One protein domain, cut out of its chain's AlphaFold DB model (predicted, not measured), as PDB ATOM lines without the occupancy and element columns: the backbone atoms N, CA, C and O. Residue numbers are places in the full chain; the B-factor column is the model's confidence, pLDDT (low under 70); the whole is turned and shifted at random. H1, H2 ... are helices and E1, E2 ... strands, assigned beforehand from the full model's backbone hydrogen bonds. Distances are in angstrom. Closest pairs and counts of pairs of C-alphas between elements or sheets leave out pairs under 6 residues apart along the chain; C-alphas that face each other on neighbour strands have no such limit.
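AT A GLANCE: This is residues 16 to 69 and 79 to 108 of the 121 residues of an uncharacterized protein of Candidatus Verstraetearchaeota archaeon (UniProt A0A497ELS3). A twisted three-stranded antiparallel sheet, E1, E2 and E3, has three helices over one face and no named helix on the other. H1 and H2 are over opposite ends of the sheet, and H3, next to H1 and joined to H2 by a tight link, completes an arch of helices. The printed part has 84 residues with three named helices and three named strands, in the order H1 E1 E2 E3 H2 H3; the class is mixed, helices and strands, and the sheet's order is E1 - E2 - E3. The whole is compact, with a radius of gyration of the C-alphas of 12.9 A and spans of 38 by 30 by 17 A.

IN THESE COORDINATES: H1, residues 16 to 33, begins at C-alpha 16 (24.988, 25.898, 18.009) and is 25.8 A long. E1, residues 37 to 44, is 20.4 A long and bends by 64 degrees at residue 41. E2 is residues 47 to 53, 18.5 A, and E3 is residues 59 to 64, 14.7 A. H2, residues 79 to 91, begins at C-alpha 79 (9.700, 1.419, 8.865) and is 18.3 A long. H3, residues 94 to 107, is 19.9 A long and ends at C-alpha 107 (36.310, 13.740, 17.251).

HOW THE PARTS SIT: E1, E2 and E3 form a meander, each strand the antiparallel neighbour of the one before. In the hairpin of E1 and E2, N 39 and O 51 are 2.9 A apart, within hydrogen-bond range; in that of E2 and E3, N 50 and O 62 are 2.9 A apart, also within range. The sheet is twisted, with C-alphas up to 4.3 A off its best plane. H1, H2 and H3 are on the same face, making two layers, helices on one face of a sheet. H1 has a height over the sheet of 9.3 A, and its closest C-alphas to E1 are Ala 30 and Val 37, 5.5 A. H2 has a height of 7.7 A, and its closest C-alphas to E1 are Ala 90 and Ala 42, 5.7 A. H3 runs along the strands, at 18 degrees to E3 on the local plane, with a height of 9.7 A; its closest C-alphas to E3 are Leu 104 and Pro 59, 6.3 A. H1 touches H3 with residues 16 to 24 alone, the same way at a steep tilt of 38 degrees; their closest C-alphas are Phe 16 and Glu 95, 5.1 A. H2 and H3 are close but not clearly touching, about perpendicular at 86 degrees, with C-alphas 91 and 97 closest at 7.1 A. H1 and H2 are apart. In H1, H2 and H3 every O i to N i+4 pair is within hydrogen-bond range.

THE WHOLE: The two C-alphas farthest apart are those of Lys 32 and Asp 81, 38.4 A. Residues 70 to 78 are not printed, and C-alphas 69 and 79 are 15.9 A apart across this cut, in the link from E3 to H2. The links H1 to E1, E1 to E2, E2 to E3 and H2 to H3 are tight. The mean pLDDT of the printed part is 88.0, and residues 66 to 69 are under 70.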
ATOM      1  N   PHE A  16      23.791  26.621  18.442       88.94
ATOM      2  CA  PHE A  16      24.988  25.898  18.009       88.94
ATOM      3  C   PHE A  16      25.986  25.668  19.156       88.94
ATOM      4  O   PHE A  16      26.359  24.529  19.435       88.94
ATOM      5  N   LYS A  17      26.404  26.738  19.844       89.50
ATOM      6  CA  LYS A  17      27.435  26.672  20.887       89.50
ATOM      7  C   LYS A  17      26.952  25.856  22.081       89.50
ATOM      8  O   LYS A  17      27.694  25.022  22.580       89.50
ATOM      9  N   GLN A  18      25.692  26.034  22.479       90.56
ATOM     10  CA  GLN A  18      25.094  25.257  23.566       90.56
ATOM     11  C   GLN A  18      25.094  23.751  23.261       90.56
ATOM     12  O   GLN A  18      25.469  22.943  24.110       90.56
ATOM     13  N   VAL A  19      24.694  23.366  22.043       90.50
ATOM     14  CA  VAL A  19      24.695  21.960  21.608       90.50
ATOM     15  C   VAL A  19      26.120  21.422  21.548       90.50
ATOM     16  O   VAL A  19      26.381  20.331  22.050       90.50
ATOM     17  N   PHE A  20      27.045  22.182  20.965       92.31
ATOM     18  CA  PHE A  20      28.436  21.774  20.828       92.31
ATOM     19  C   PHE A  20      29.110  21.565  22.190       92.31
ATOM     20  O   PHE A  20      29.691  20.508  22.428       92.31
ATOM     21  N   ASP A  21      28.967  22.521  23.111       94.31
ATOM     22  CA  ASP A  21      29.543  22.447  24.456       94.31
ATOM     23  C   ASP A  21      28.975  21.248  25.233       94.31
ATOM     24  O   ASP A  21      29.720  20.521  25.894       94.31
ATOM     25  N   ARG A  22      27.675  20.960  25.084       93.50
ATOM     26  CA  ARG A  22      27.044  19.773  25.682       93.50
ATOM     27  C   ARG A  22      27.627  18.464  25.142       93.50
ATOM     28  O   ARG A  22      27.817  17.522  25.906       93.50
ATOM     29  N   LEU A  23      27.922  18.384  23.844       93.69
ATOM     30  CA  LEU A  23      28.555  17.203  23.244       93.69
ATOM     31  C   LEU A  23      30.004  17.027  23.713       93.69
ATOM     32  O   LEU A  23      30.448  15.901  23.937       93.69
ATOM     33  N   VAL A  24      30.733  18.129  23.909       95.81
ATOM     34  CA  VAL A  24      32.084  18.103  24.488       95.81
ATOM     35  C   VAL A  24      32.049  17.597  25.931       95.81
ATOM     36  O   VAL A  24      32.833  16.714  26.271       95.81
ATOM     37  N   GLN A  25      31.105  18.065  26.749       95.62
ATOM     38  CA  GLN A  25      30.919  17.565  28.116       95.62
ATOM     39  C   GLN A  25      30.591  16.068  28.135       95.62
ATOM     40  O   GLN A  25      31.257  15.306  28.829       95.62
ATOM     41  N   ALA A  26      29.647  15.622  27.299       93.94
ATOM     42  CA  ALA A  26      29.304  14.204  27.176       93.94
ATOM     43  C   ALA A  26      30.518  13.342  26.776       93.94
ATOM     44  O   ALA A  26      30.664  12.201  27.218       93.94
ATOM     45  N   ARG A  27      31.428  13.890  25.961       94.25
ATOM     46  CA  ARG A  27      32.688  13.227  25.611       94.25
ATOM     47  C   ARG A  27      33.625  13.096  26.803       94.25
ATOM     48  O   ARG A  27      34.201  12.029  27.005       94.25
ATOM     49  N   GLU A  28      33.809  14.169  27.561       95.69
ATOM     50  CA  GLU A  28      34.639  14.155  28.767       95.69
ATOM     51  C   GLU A  28      34.090  13.173  29.805       95.69
ATOM     52  O   GLU A  28      34.858  12.416  30.398       95.69
ATOM     53  N   GLU A  29      32.768  13.117  29.967       94.00
ATOM     54  CA  GLU A  29      32.081  12.140  30.812       94.00
ATOM     55  C   GLU A  29      32.349  10.704  30.355       94.00
ATOM     56  O   GLU A  29      32.791   9.889  31.167       94.00
ATOM     57  N   ALA A  30      32.173  10.401  29.063       92.25
ATOM     58  CA  ALA A  30      32.432   9.069  28.509       92.25
ATOM     59  C   ALA A  30      33.872   8.601  28.780       92.25
ATOM     60  O   ALA A  30      34.098   7.469  29.217       92.25
ATOM     61  N   MET A  31      34.845   9.496  28.586       94.31
ATOM     62  CA  MET A  31      36.262   9.221  28.841       94.31
ATOM     63  C   MET A  31      36.566   9.048  30.331       94.31
ATOM     64  O   MET A  31      37.321   8.154  30.709       94.31
ATOM     65  N   LYS A  32      35.981   9.885  31.191       96.25
ATOM     66  CA  LYS A  32      36.210   9.855  32.642       96.25
ATOM     67  C   LYS A  32      35.575   8.634  33.302       96.25
ATOM     68  O   LYS A  32      36.168   8.049  34.202       96.25
ATOM     69  N   MET A  33      34.371   8.266  32.873       94.12
ATOM     70  CA  MET A  33      33.623   7.127  33.410       94.12
ATOM     71  C   MET A  33      34.027   5.802  32.765       94.12
ATOM     72  O   MET A  33      33.654   4.746  33.271       94.12
ATOM     73  N   ASN A  34      34.786   5.847  31.666       91.81
ATOM     74  CA  ASN A  34      35.132   4.692  30.845       91.81
ATOM     75  C   ASN A  34      33.880   3.896  30.409       91.81
ATOM     76  O   ASN A  34      33.856   2.665  30.435       91.81
ATOM     77  N   GLN A  35      32.816   4.614  30.041       90.94
ATOM     78  CA  GLN A  35      31.510   4.065  29.668       90.94
ATOM     79  C   GLN A  35      30.974   4.742  28.407       90.94
ATOM     80  O   GLN A  35      31.413   5.827  28.029       90.94
ATOM     81  N   PHE A  36      30.035   4.075  27.736       88.38
ATOM     82  CA  PHE A  36      29.327   4.665  26.605       88.38
ATOM     83  C   PHE A  36      28.361   5.744  27.093       88.38
ATOM     84  O   PHE A  36      27.635   5.531  28.063       88.38
ATOM     85  N   VAL A  37      28.330   6.871  26.387       90.44
ATOM     86  CA  VAL A  37      27.366   7.952  26.613       90.44
ATOM     87  C   VAL A  37      26.571   8.165  25.335       90.44
ATOM     88  O   VAL A  37      27.157   8.343  24.266       90.44
ATOM     89  N   ASN A  38      25.245   8.165  25.453       90.00
ATOM     90  CA  ASN A  38      24.330   8.343  24.332       90.00
ATOM     91  C   ASN A  38      23.604   9.682  24.460       90.00
ATOM     92  O   ASN A  38      23.063  10.009  25.517       90.00
ATOM     93  N   VAL A  39      23.580  10.451  23.375       90.50
ATOM     94  CA  VAL A  39      22.888  11.740  23.297       90.50
ATOM     95  C   VAL A  39      21.832  11.671  22.200       90.50
ATOM     96  O   VAL A  39      22.164  11.626  21.017       90.50
ATOM     97  N   GLU A  40      20.557  11.689  22.588       90.94
ATOM     98  CA  GLU A  40      19.435  11.666  21.648       90.94
ATOM     99  C   GLU A  40      19.358  12.963  20.820       90.94
ATOM    100  O   GLU A  40      19.379  14.084  21.338       90.94
ATOM    101  N   LEU A  41      19.240  12.807  19.501       88.69
ATOM    102  CA  LEU A  41      19.049  13.902  18.555       88.69
ATOM    103  C   LEU A  41      17.592  14.037  18.119       88.69
ATOM    104  O   LEU A  41      17.094  15.161  18.050       88.69
ATOM    105  N   ALA A  42      16.939  12.923  17.810       89.00
ATOM    106  CA  ALA A  42      15.543  12.876  17.398       89.00
ATOM    107  C   ALA A  42      14.980  11.474  17.642       89.00
ATOM    108  O   ALA A  42      15.726  10.496  17.625       89.00
ATOM    109  N   SER A  43      13.664  11.371  17.793       89.19
ATOM    110  CA  SER A  43      12.969  10.095  17.929       89.19
ATOM    111  C   SER A  43      11.627  10.113  17.196       89.19
ATOM    112  O   SER A  43      10.955  11.140  17.098       89.19
ATOM    113  N   THR A  44      11.246   8.964  16.642       87.69
ATOM    114  CA  THR A  44       9.966   8.733  15.962       87.69
ATOM    115  C   THR A  44       9.486   7.325  16.243       87.69
ATOM    116  O   THR A  44      10.078   6.380  15.728       87.69
ATOM    117  N   GLY A  45       8.396   7.171  16.994       84.00
ATOM    118  CA  GLY A  45       7.782   5.863  17.229       84.00
ATOM    119  C   GLY A  45       8.785   4.855  17.794       84.00
ATOM    120  O   GLY A  45       9.061   4.861  18.990       84.00
ATOM    121  N   THR A  46       9.326   3.999  16.923       82.25
ATOM    122  CA  THR A  46      10.292   2.951  17.273       82.25
ATOM    123  C   THR A  46      11.743   3.252  16.883       82.25
ATOM    124  O   THR A  46      12.607   2.406  17.088       82.25
ATOM    125  N   LEU A  47      12.055   4.415  16.319       85.62
ATOM    126  CA  LEU A  47      13.416   4.772  15.920       85.62
ATOM    127  C   LEU A  47      13.928   5.974  16.706       85.62
ATOM    128  O   LEU A  47      13.220   6.966  16.863       85.62
ATOM    129  N   THR A  48      15.191   5.905  17.117       87.94
ATOM    130  CA  THR A  48      15.898   7.005  17.776       87.94
ATOM    131  C   THR A  48      17.200   7.272  17.039       87.94
ATOM    132  O   THR A  48      17.986   6.358  16.810       87.94
ATOM    133  N   LEU A  49      17.437   8.521  16.653       88.31
ATOM    134  CA  LEU A  49      18.725   8.991  16.163       88.31
ATOM    135  C   LEU A  49      19.511   9.539  17.351       88.31
ATOM    136  O   LEU A  49      19.059  10.480  18.002       88.31
ATOM    137  N   GLU A  50      20.695   8.999  17.605       90.00
ATOM    138  CA  GLU A  50      21.548   9.412  18.717       90.00
ATOM    139  C   GLU A  50      23.023   9.497  18.322       90.00
ATOM    140  O   GLU A  50      23.475   8.917  17.332       90.00
ATOM    141  N   ILE A  51      23.778  10.254  19.111       90.56
ATOM    142  CA  ILE A  51      25.237  10.232  19.092       90.56
ATOM    143  C   ILE A  51      25.689   9.331  20.225       90.56
ATOM    144  O   ILE A  51      25.465   9.639  21.393       90.56
ATOM    145  N   THR A  52      26.371   8.254  19.870       89.94
ATOM    146  CA  THR A  52      27.005   7.348  20.820       89.94
ATOM    147  C   THR A  52      28.479   7.697  20.912       89.94
ATOM    148  O   THR A  52      29.203   7.642  19.916       89.94
ATOM    149  N   ILE A  53      28.938   8.048  22.106       91.19
ATOM    150  CA  ILE A  53      30.338   8.328  22.405       91.19
ATOM    151  C   ILE A  53      30.908   7.126  23.139       91.19
ATOM    152  O   ILE A  53      30.400   6.723  24.184       91.19
ATOM    153  N   ASN A  54      31.958   6.533  22.581       90.00
ATOM    154  CA  ASN A  54      32.612   5.400  23.217       90.00
ATOM    155  C   ASN A  54      33.529   5.847  24.383       90.00
ATOM    156  O   ASN A  54      33.880   7.026  24.476       90.00
ATOM    157  N   PRO A  55      34.007   4.912  25.223       91.19
ATOM    158  CA  PRO A  55      34.927   5.230  26.321       91.19
ATOM    159  C   PRO A  55      36.251   5.894  25.896       91.19
ATOM    160  O   PRO A  55      36.884   6.579  26.691       91.19
ATOM    161  N   SER A  56      36.680   5.738  24.636       89.31
ATOM    162  CA  SER A  56      37.850   6.455  24.096       89.31
ATOM    163  C   SER A  56      37.551   7.902  23.667       89.31
ATOM    164  O   SER A  56      38.448   8.609  23.209       89.31
ATOM    165  N   GLY A  57      36.299   8.351  23.792       87.50
ATOM    166  CA  GLY A  57      35.847   9.682  23.399       87.50
ATOM    167  C   GLY A  57      35.602   9.853  21.898       87.50
ATOM    168  O   GLY A  57      35.552  10.990  21.430       87.50
ATOM    169  N   ALA A  58      35.480   8.757  21.144       89.81
ATOM    170  CA  ALA A  58      35.148   8.766  19.724       89.81
ATOM    171  C   ALA A  58      33.619   8.664  19.546       89.81
ATOM    172  O   ALA A  58      33.031   7.644  19.930       89.81
ATOM    173  N   PRO A  59      32.964   9.696  18.985       90.81
ATOM    174  CA  PRO A  59      31.545   9.678  18.688       90.81
ATOM    175  C   PRO A  59      31.225   8.975  17.365       90.81
ATOM    176  O   PRO A  59      31.998   9.008  16.402       90.81
ATOM    177  N   ALA A  60      30.029   8.403  17.306       87.69
ATOM    178  CA  ALA A  60      29.392   7.893  16.105       87.69
ATOM    179  C   ALA A  60      27.916   8.303  16.087       87.69
ATOM    180  O   ALA A  60      27.274   8.381  17.132       87.69
ATOM    181  N   LEU A  61      27.384   8.554  14.893       87.19
ATOM    182  CA  LEU A  61      25.957   8.772  14.689       87.19
ATOM    183  C   LEU A  61      25.283   7.415  14.476       87.19
ATOM    184  O   LEU A  61      25.667   6.686  13.558       87.19
ATOM    185  N   ILE A  62      24.301   7.072  15.306       85.06
ATOM    186  CA  ILE A  62      23.640   5.765  15.283       85.06
ATOM    187  C   ILE A  62      22.123   5.946  15.251       85.06
ATOM    188  O   ILE A  62      21.560   6.793  15.941       85.06
ATOM    189  N   VAL A  63      21.455   5.131  14.433       85.75
ATOM    190  CA  VAL A  63      20.002   4.950  14.494       85.75
ATOM    191  C   VAL A  63      19.721   3.684  15.293       85.75
ATOM    192  O   VAL A  63      20.071   2.581  14.869       85.75
ATOM    193  N   HIS A  64      19.091   3.851  16.447       77.88
ATOM    194  CA  HIS A  64      18.678   2.781  17.336       77.88
ATOM    195  C   HIS A  64      17.215   2.387  17.106       77.88
ATOM    196  O   HIS A  64      16.354   3.224  16.846       77.88
ATOM    197  N   THR A  65      16.947   1.087  17.240       77.56
ATOM    198  CA  THR A  65      15.595   0.521  17.388       77.56
ATOM    199  C   THR A  65      15.437   0.020  18.828       77.56
ATOM    200  O   THR A  65      16.451  -0.295  19.456       77.56
ATOM    201  N   PRO A  66      14.215  -0.157  19.370       69.31
ATOM    202  CA  PRO A  66      13.992  -0.634  20.736       69.31
ATOM    203  C   PRO A  66      14.554  -2.034  21.009       69.31
ATOM    204  O   PRO A  66      14.626  -2.448  22.162       69.31
ATOM    205  N   ARG A  67      14.968  -2.789  19.979       65.06
ATOM    206  CA  ARG A  67      15.785  -3.988  20.177       65.06
ATOM    207  C   ARG A  67      17.249  -3.646  19.920       65.06
ATOM    208  O   ARG A  67      17.626  -3.288  18.810       65.06
ATOM    209  N   LEU A  68      18.060  -3.805  20.964       56.09
ATOM    210  CA  LEU A  68      19.516  -3.669  20.946       56.09
ATOM    211  C   LEU A  68      20.142  -4.795  20.111       56.09
ATOM    212  O   LEU A  68      20.661  -5.775  20.639       56.09
ATOM    213  N   THR A  69      20.056  -4.691  18.788       59.25
ATOM    214  CA  THR A  69      20.816  -5.533  17.865       59.25
ATOM    215  C   THR A  69      21.799  -4.668  17.094       59.25
ATOM    216  O   THR A  69      21.424  -3.626  16.572       59.25
ATOM    217  N   MET A  79       8.568   0.856   8.118       82.81
ATOM    218  CA  MET A  79       9.700   1.419   8.865       82.81
ATOM    219  C   MET A  79      10.577   2.350   8.013       82.81
ATOM    220  O   MET A  79      11.320   3.157   8.571       82.81
ATOM    221  N   LEU A  80      10.501   2.279   6.678       85.56
ATOM    222  CA  LEU A  80      11.137   3.270   5.804       85.56
ATOM    223  C   LEU A  80      10.467   4.639   5.944       85.56
ATOM    224  O   LEU A  80      11.164   5.653   5.938       85.56
ATOM    225  N   ASP A  81       9.145   4.674   6.130       89.12
ATOM    226  CA  ASP A  81       8.418   5.919   6.381       89.12
ATOM    227  C   ASP A  81       8.783   6.501   7.750       89.12
ATOM    228  O   ASP A  81       8.971   7.712   7.871       89.12
ATOM    229  N   GLU A  82       8.956   5.657   8.774       86.81
ATOM    230  CA  GLU A  82       9.484   6.095  10.075       86.81
ATOM    231  C   GLU A  82      10.903   6.657   9.944       86.81
ATOM    232  O   GLU A  82      11.188   7.731  10.466       86.81
ATOM    233  N   LEU A  83      11.782   5.988   9.195       87.88
ATOM    234  CA  LEU A  83      13.156   6.445   8.992       87.88
ATOM    235  C   LEU A  83      13.203   7.774   8.230       87.88
ATOM    236  O   LEU A  83      13.970   8.667   8.590       87.88
ATOM    237  N   LYS A  84      12.342   7.946   7.222       90.12
ATOM    238  CA  LYS A  84      12.176   9.219   6.518       90.12
ATOM    239  C   LYS A  84      11.730  10.324   7.478       90.12
ATOM    240  O   LYS A  84      12.364  11.376   7.511       90.12
ATOM    241  N   ARG A  85      10.699  10.073   8.291       90.06
ATOM    242  CA  ARG A  85      10.213  11.035   9.297       90.06
ATOM    243  C   ARG A  85      11.294  11.391  10.312       90.06
ATOM    244  O   ARG A  85      11.439  12.561  10.644       90.06
ATOM    245  N   LEU A  86      12.079  10.416  10.769       89.94
ATOM    246  CA  LEU A  86      13.183  10.643  11.700       89.94
ATOM    247  C   LEU A  86      14.227  11.593  11.112       89.94
ATOM    248  O   LEU A  86      14.658  12.536  11.774       89.94
ATOM    249  N   VAL A  87      14.618  11.362   9.856       88.12
ATOM    250  CA  VAL A  87      15.569  12.224   9.145       88.12
ATOM    251  C   VAL A  87      14.985  13.619   8.938       88.12
ATOM    252  O   VAL A  87      15.689  14.605   9.139       88.12
ATOM    253  N   GLU A  88      13.712  13.726   8.566       91.88
ATOM    254  CA  GLU A  88      13.035  15.016   8.413       91.88
ATOM    255  C   GLU A  88      13.005  15.795   9.731       91.88
ATOM    256  O   GLU A  88      13.397  16.960   9.736       91.88
ATOM    257  N   LEU A  89      12.646  15.156  10.849       89.12
ATOM    258  CA  LEU A  89      12.687  15.772  12.180       89.12
ATOM    259  C   LEU A  89      14.095  16.228  12.557       89.12
ATOM    260  O   LEU A  89      14.276  17.352  13.017       89.12
ATOM    261  N   ALA A  90      15.105  15.389  12.327       86.69
ATOM    262  CA  ALA A  90      16.487  15.753  12.610       86.69
ATOM    263  C   ALA A  90      16.933  16.980  11.795       86.69
ATOM    264  O   ALA A  90      17.690  17.807  12.298       86.69
ATOM    265  N   LYS A  91      16.438  17.124  10.559       88.00
ATOM    266  CA  LYS A  91      16.757  18.237   9.652       88.00
ATOM    267  C   LYS A  91      16.003  19.535   9.926       88.00
ATOM    268  O   LYS A  91      16.373  20.547   9.341       88.00
ATOM    269  N   GLN A  92      14.999  19.540  10.800       88.81
ATOM    270  CA  GLN A  92      14.293  20.773  11.172       88.81
ATOM    271  C   GLN A  92      15.179  21.745  11.961       88.81
ATOM    272  O   GLN A  92      14.907  22.942  11.979       88.81
ATOM    273  N   ASP A  93      16.232  21.242  12.608       84.75
ATOM    274  CA  ASP A  93      17.109  22.022  13.475       84.75
ATOM    275  C   ASP A  93      18.522  22.133  12.888       84.75
ATOM    276  O   ASP A  93      19.444  21.400  13.256       84.75
ATOM    277  N   GLU A  94      18.681  23.051  11.937       85.12
ATOM    278  CA  GLU A  94      19.924  23.221  11.178       85.12
ATOM    279  C   GLU A  94      21.115  23.600  12.074       85.12
ATOM    280  O   GLU A  94      22.200  23.039  11.929       85.12
ATOM    281  N   GLU A  95      20.920  24.480  13.064       85.25
ATOM    282  CA  GLU A  95      21.983  24.848  14.010       85.25
ATOM    283  C   GLU A  95      22.453  23.653  14.848       85.25
ATOM    284  O   GLU A  95      23.658  23.462  15.037       85.25
ATOM    285  N   LYS A  96      21.517  22.816  15.319       87.81
ATOM    286  CA  LYS A  96      21.843  21.578  16.040       87.81
ATOM    287  C   LYS A  96      22.624  20.621  15.146       87.81
ATOM    288  O   LYS A  96      23.640  20.086  15.583       87.81
ATOM    289  N   LEU A  97      22.192  20.418  13.901       87.69
ATOM    290  CA  LEU A  97      22.894  19.544  12.961       87.69
ATOM    291  C   LEU A  97      24.292  20.048  12.617       87.69
ATOM    292  O   LEU A  97      25.214  19.239  12.544       87.69
ATOM    293  N   ASN A  98      24.474  21.357  12.461       88.50
ATOM    294  CA  ASN A  98      25.789  21.944  12.223       88.50
ATOM    295  C   ASN A  98      26.733  21.697  13.408       88.50
ATOM    296  O   ASN A  98      27.885  21.310  13.204       88.50
ATOM    297  N   ALA A  99      26.242  21.828  14.646       88.81
ATOM    298  CA  ALA A  99      27.014  21.501  15.846       88.81
ATOM    299  C   ALA A  99      27.393  20.015  15.901       88.81
ATOM    300  O   ALA A  99      28.549  19.674  16.158       88.81
ATOM    301  N   VAL A 100      26.443  19.127  15.597       89.88
ATOM    302  CA  VAL A 100      26.678  17.679  15.517       89.88
ATOM    303  C   VAL A 100      27.705  17.340  14.438       89.88
ATOM    304  O   VAL A 100      28.640  16.583  14.697       89.88
ATOM    305  N   ALA A 101      27.574  17.914  13.243       89.00
ATOM    306  CA  ALA A 101      28.490  17.692  12.131       89.00
ATOM    307  C   ALA A 101      29.912  18.149  12.475       89.00
ATOM    308  O   ALA A 101      30.865  17.406  12.240       89.00
ATOM    309  N   GLN A 102      30.062  19.325  13.092       90.56
ATOM    310  CA  GLN A 102      31.364  19.813  13.542       90.56
ATOM    311  C   GLN A 102      31.967  18.916  14.631       90.56
ATOM    312  O   GLN A 102      33.151  18.585  14.568       90.56
ATOM    313  N   PHE A 103      31.162  18.472  15.596       92.38
ATOM    314  CA  PHE A 103      31.604  17.560  16.649       92.38
ATOM    315  C   PHE A 103      32.080  16.210  16.085       92.38
ATOM    316  O   PHE A 103      33.159  15.730  16.439       92.38
ATOM    317  N   LEU A 104      31.327  15.623  15.149       89.81
ATOM    318  CA  LEU A 104      31.704  14.386  14.459       89.81
ATOM    319  C   LEU A 104      32.957  14.565  13.594       89.81
ATOM    320  O   LEU A 104      33.808  13.681  13.576       89.81
ATOM    321  N   ALA A 105      33.111  15.698  12.910       88.12
ATOM    322  CA  ALA A 105      34.309  15.986  12.122       88.12
ATOM    323  C   ALA A 105      35.564  16.124  12.999       88.12
ATOM    324  O   ALA A 105      36.654  15.717  12.592       88.12
ATOM    325  N   GLN A 106      35.416  16.687  14.201       90.56
ATOM    326  CA  GLN A 106      36.527  16.927  15.115       90.56
ATOM    327  C   GLN A 106      36.968  15.666  15.866       90.56
ATOM    328  O   GLN A 106      38.170  15.438  16.011       90.56
ATOM    329  N   TYR A 107      36.019  14.856  16.343       91.50
ATOM    330  CA  TYR A 107      36.310  13.740  17.251       91.50
ATOM    331  C   TYR A 107      35.970  12.360  16.685       91.50
ATOM    332  O   TYR A 107      36.443  11.358  17.219       91.50
ATOM    333  N   GLY A 108      35.141  12.289  15.643       84.50
ATOM    334  CA  GLY A 108      34.667  11.036  15.064       84.50
ATOM    335  C   GLY A 108      35.752  10.245  14.340       84.50
ATOM    336  O   GLY A 108      36.875  10.704  14.102       84.50
TER     337      GLY A 108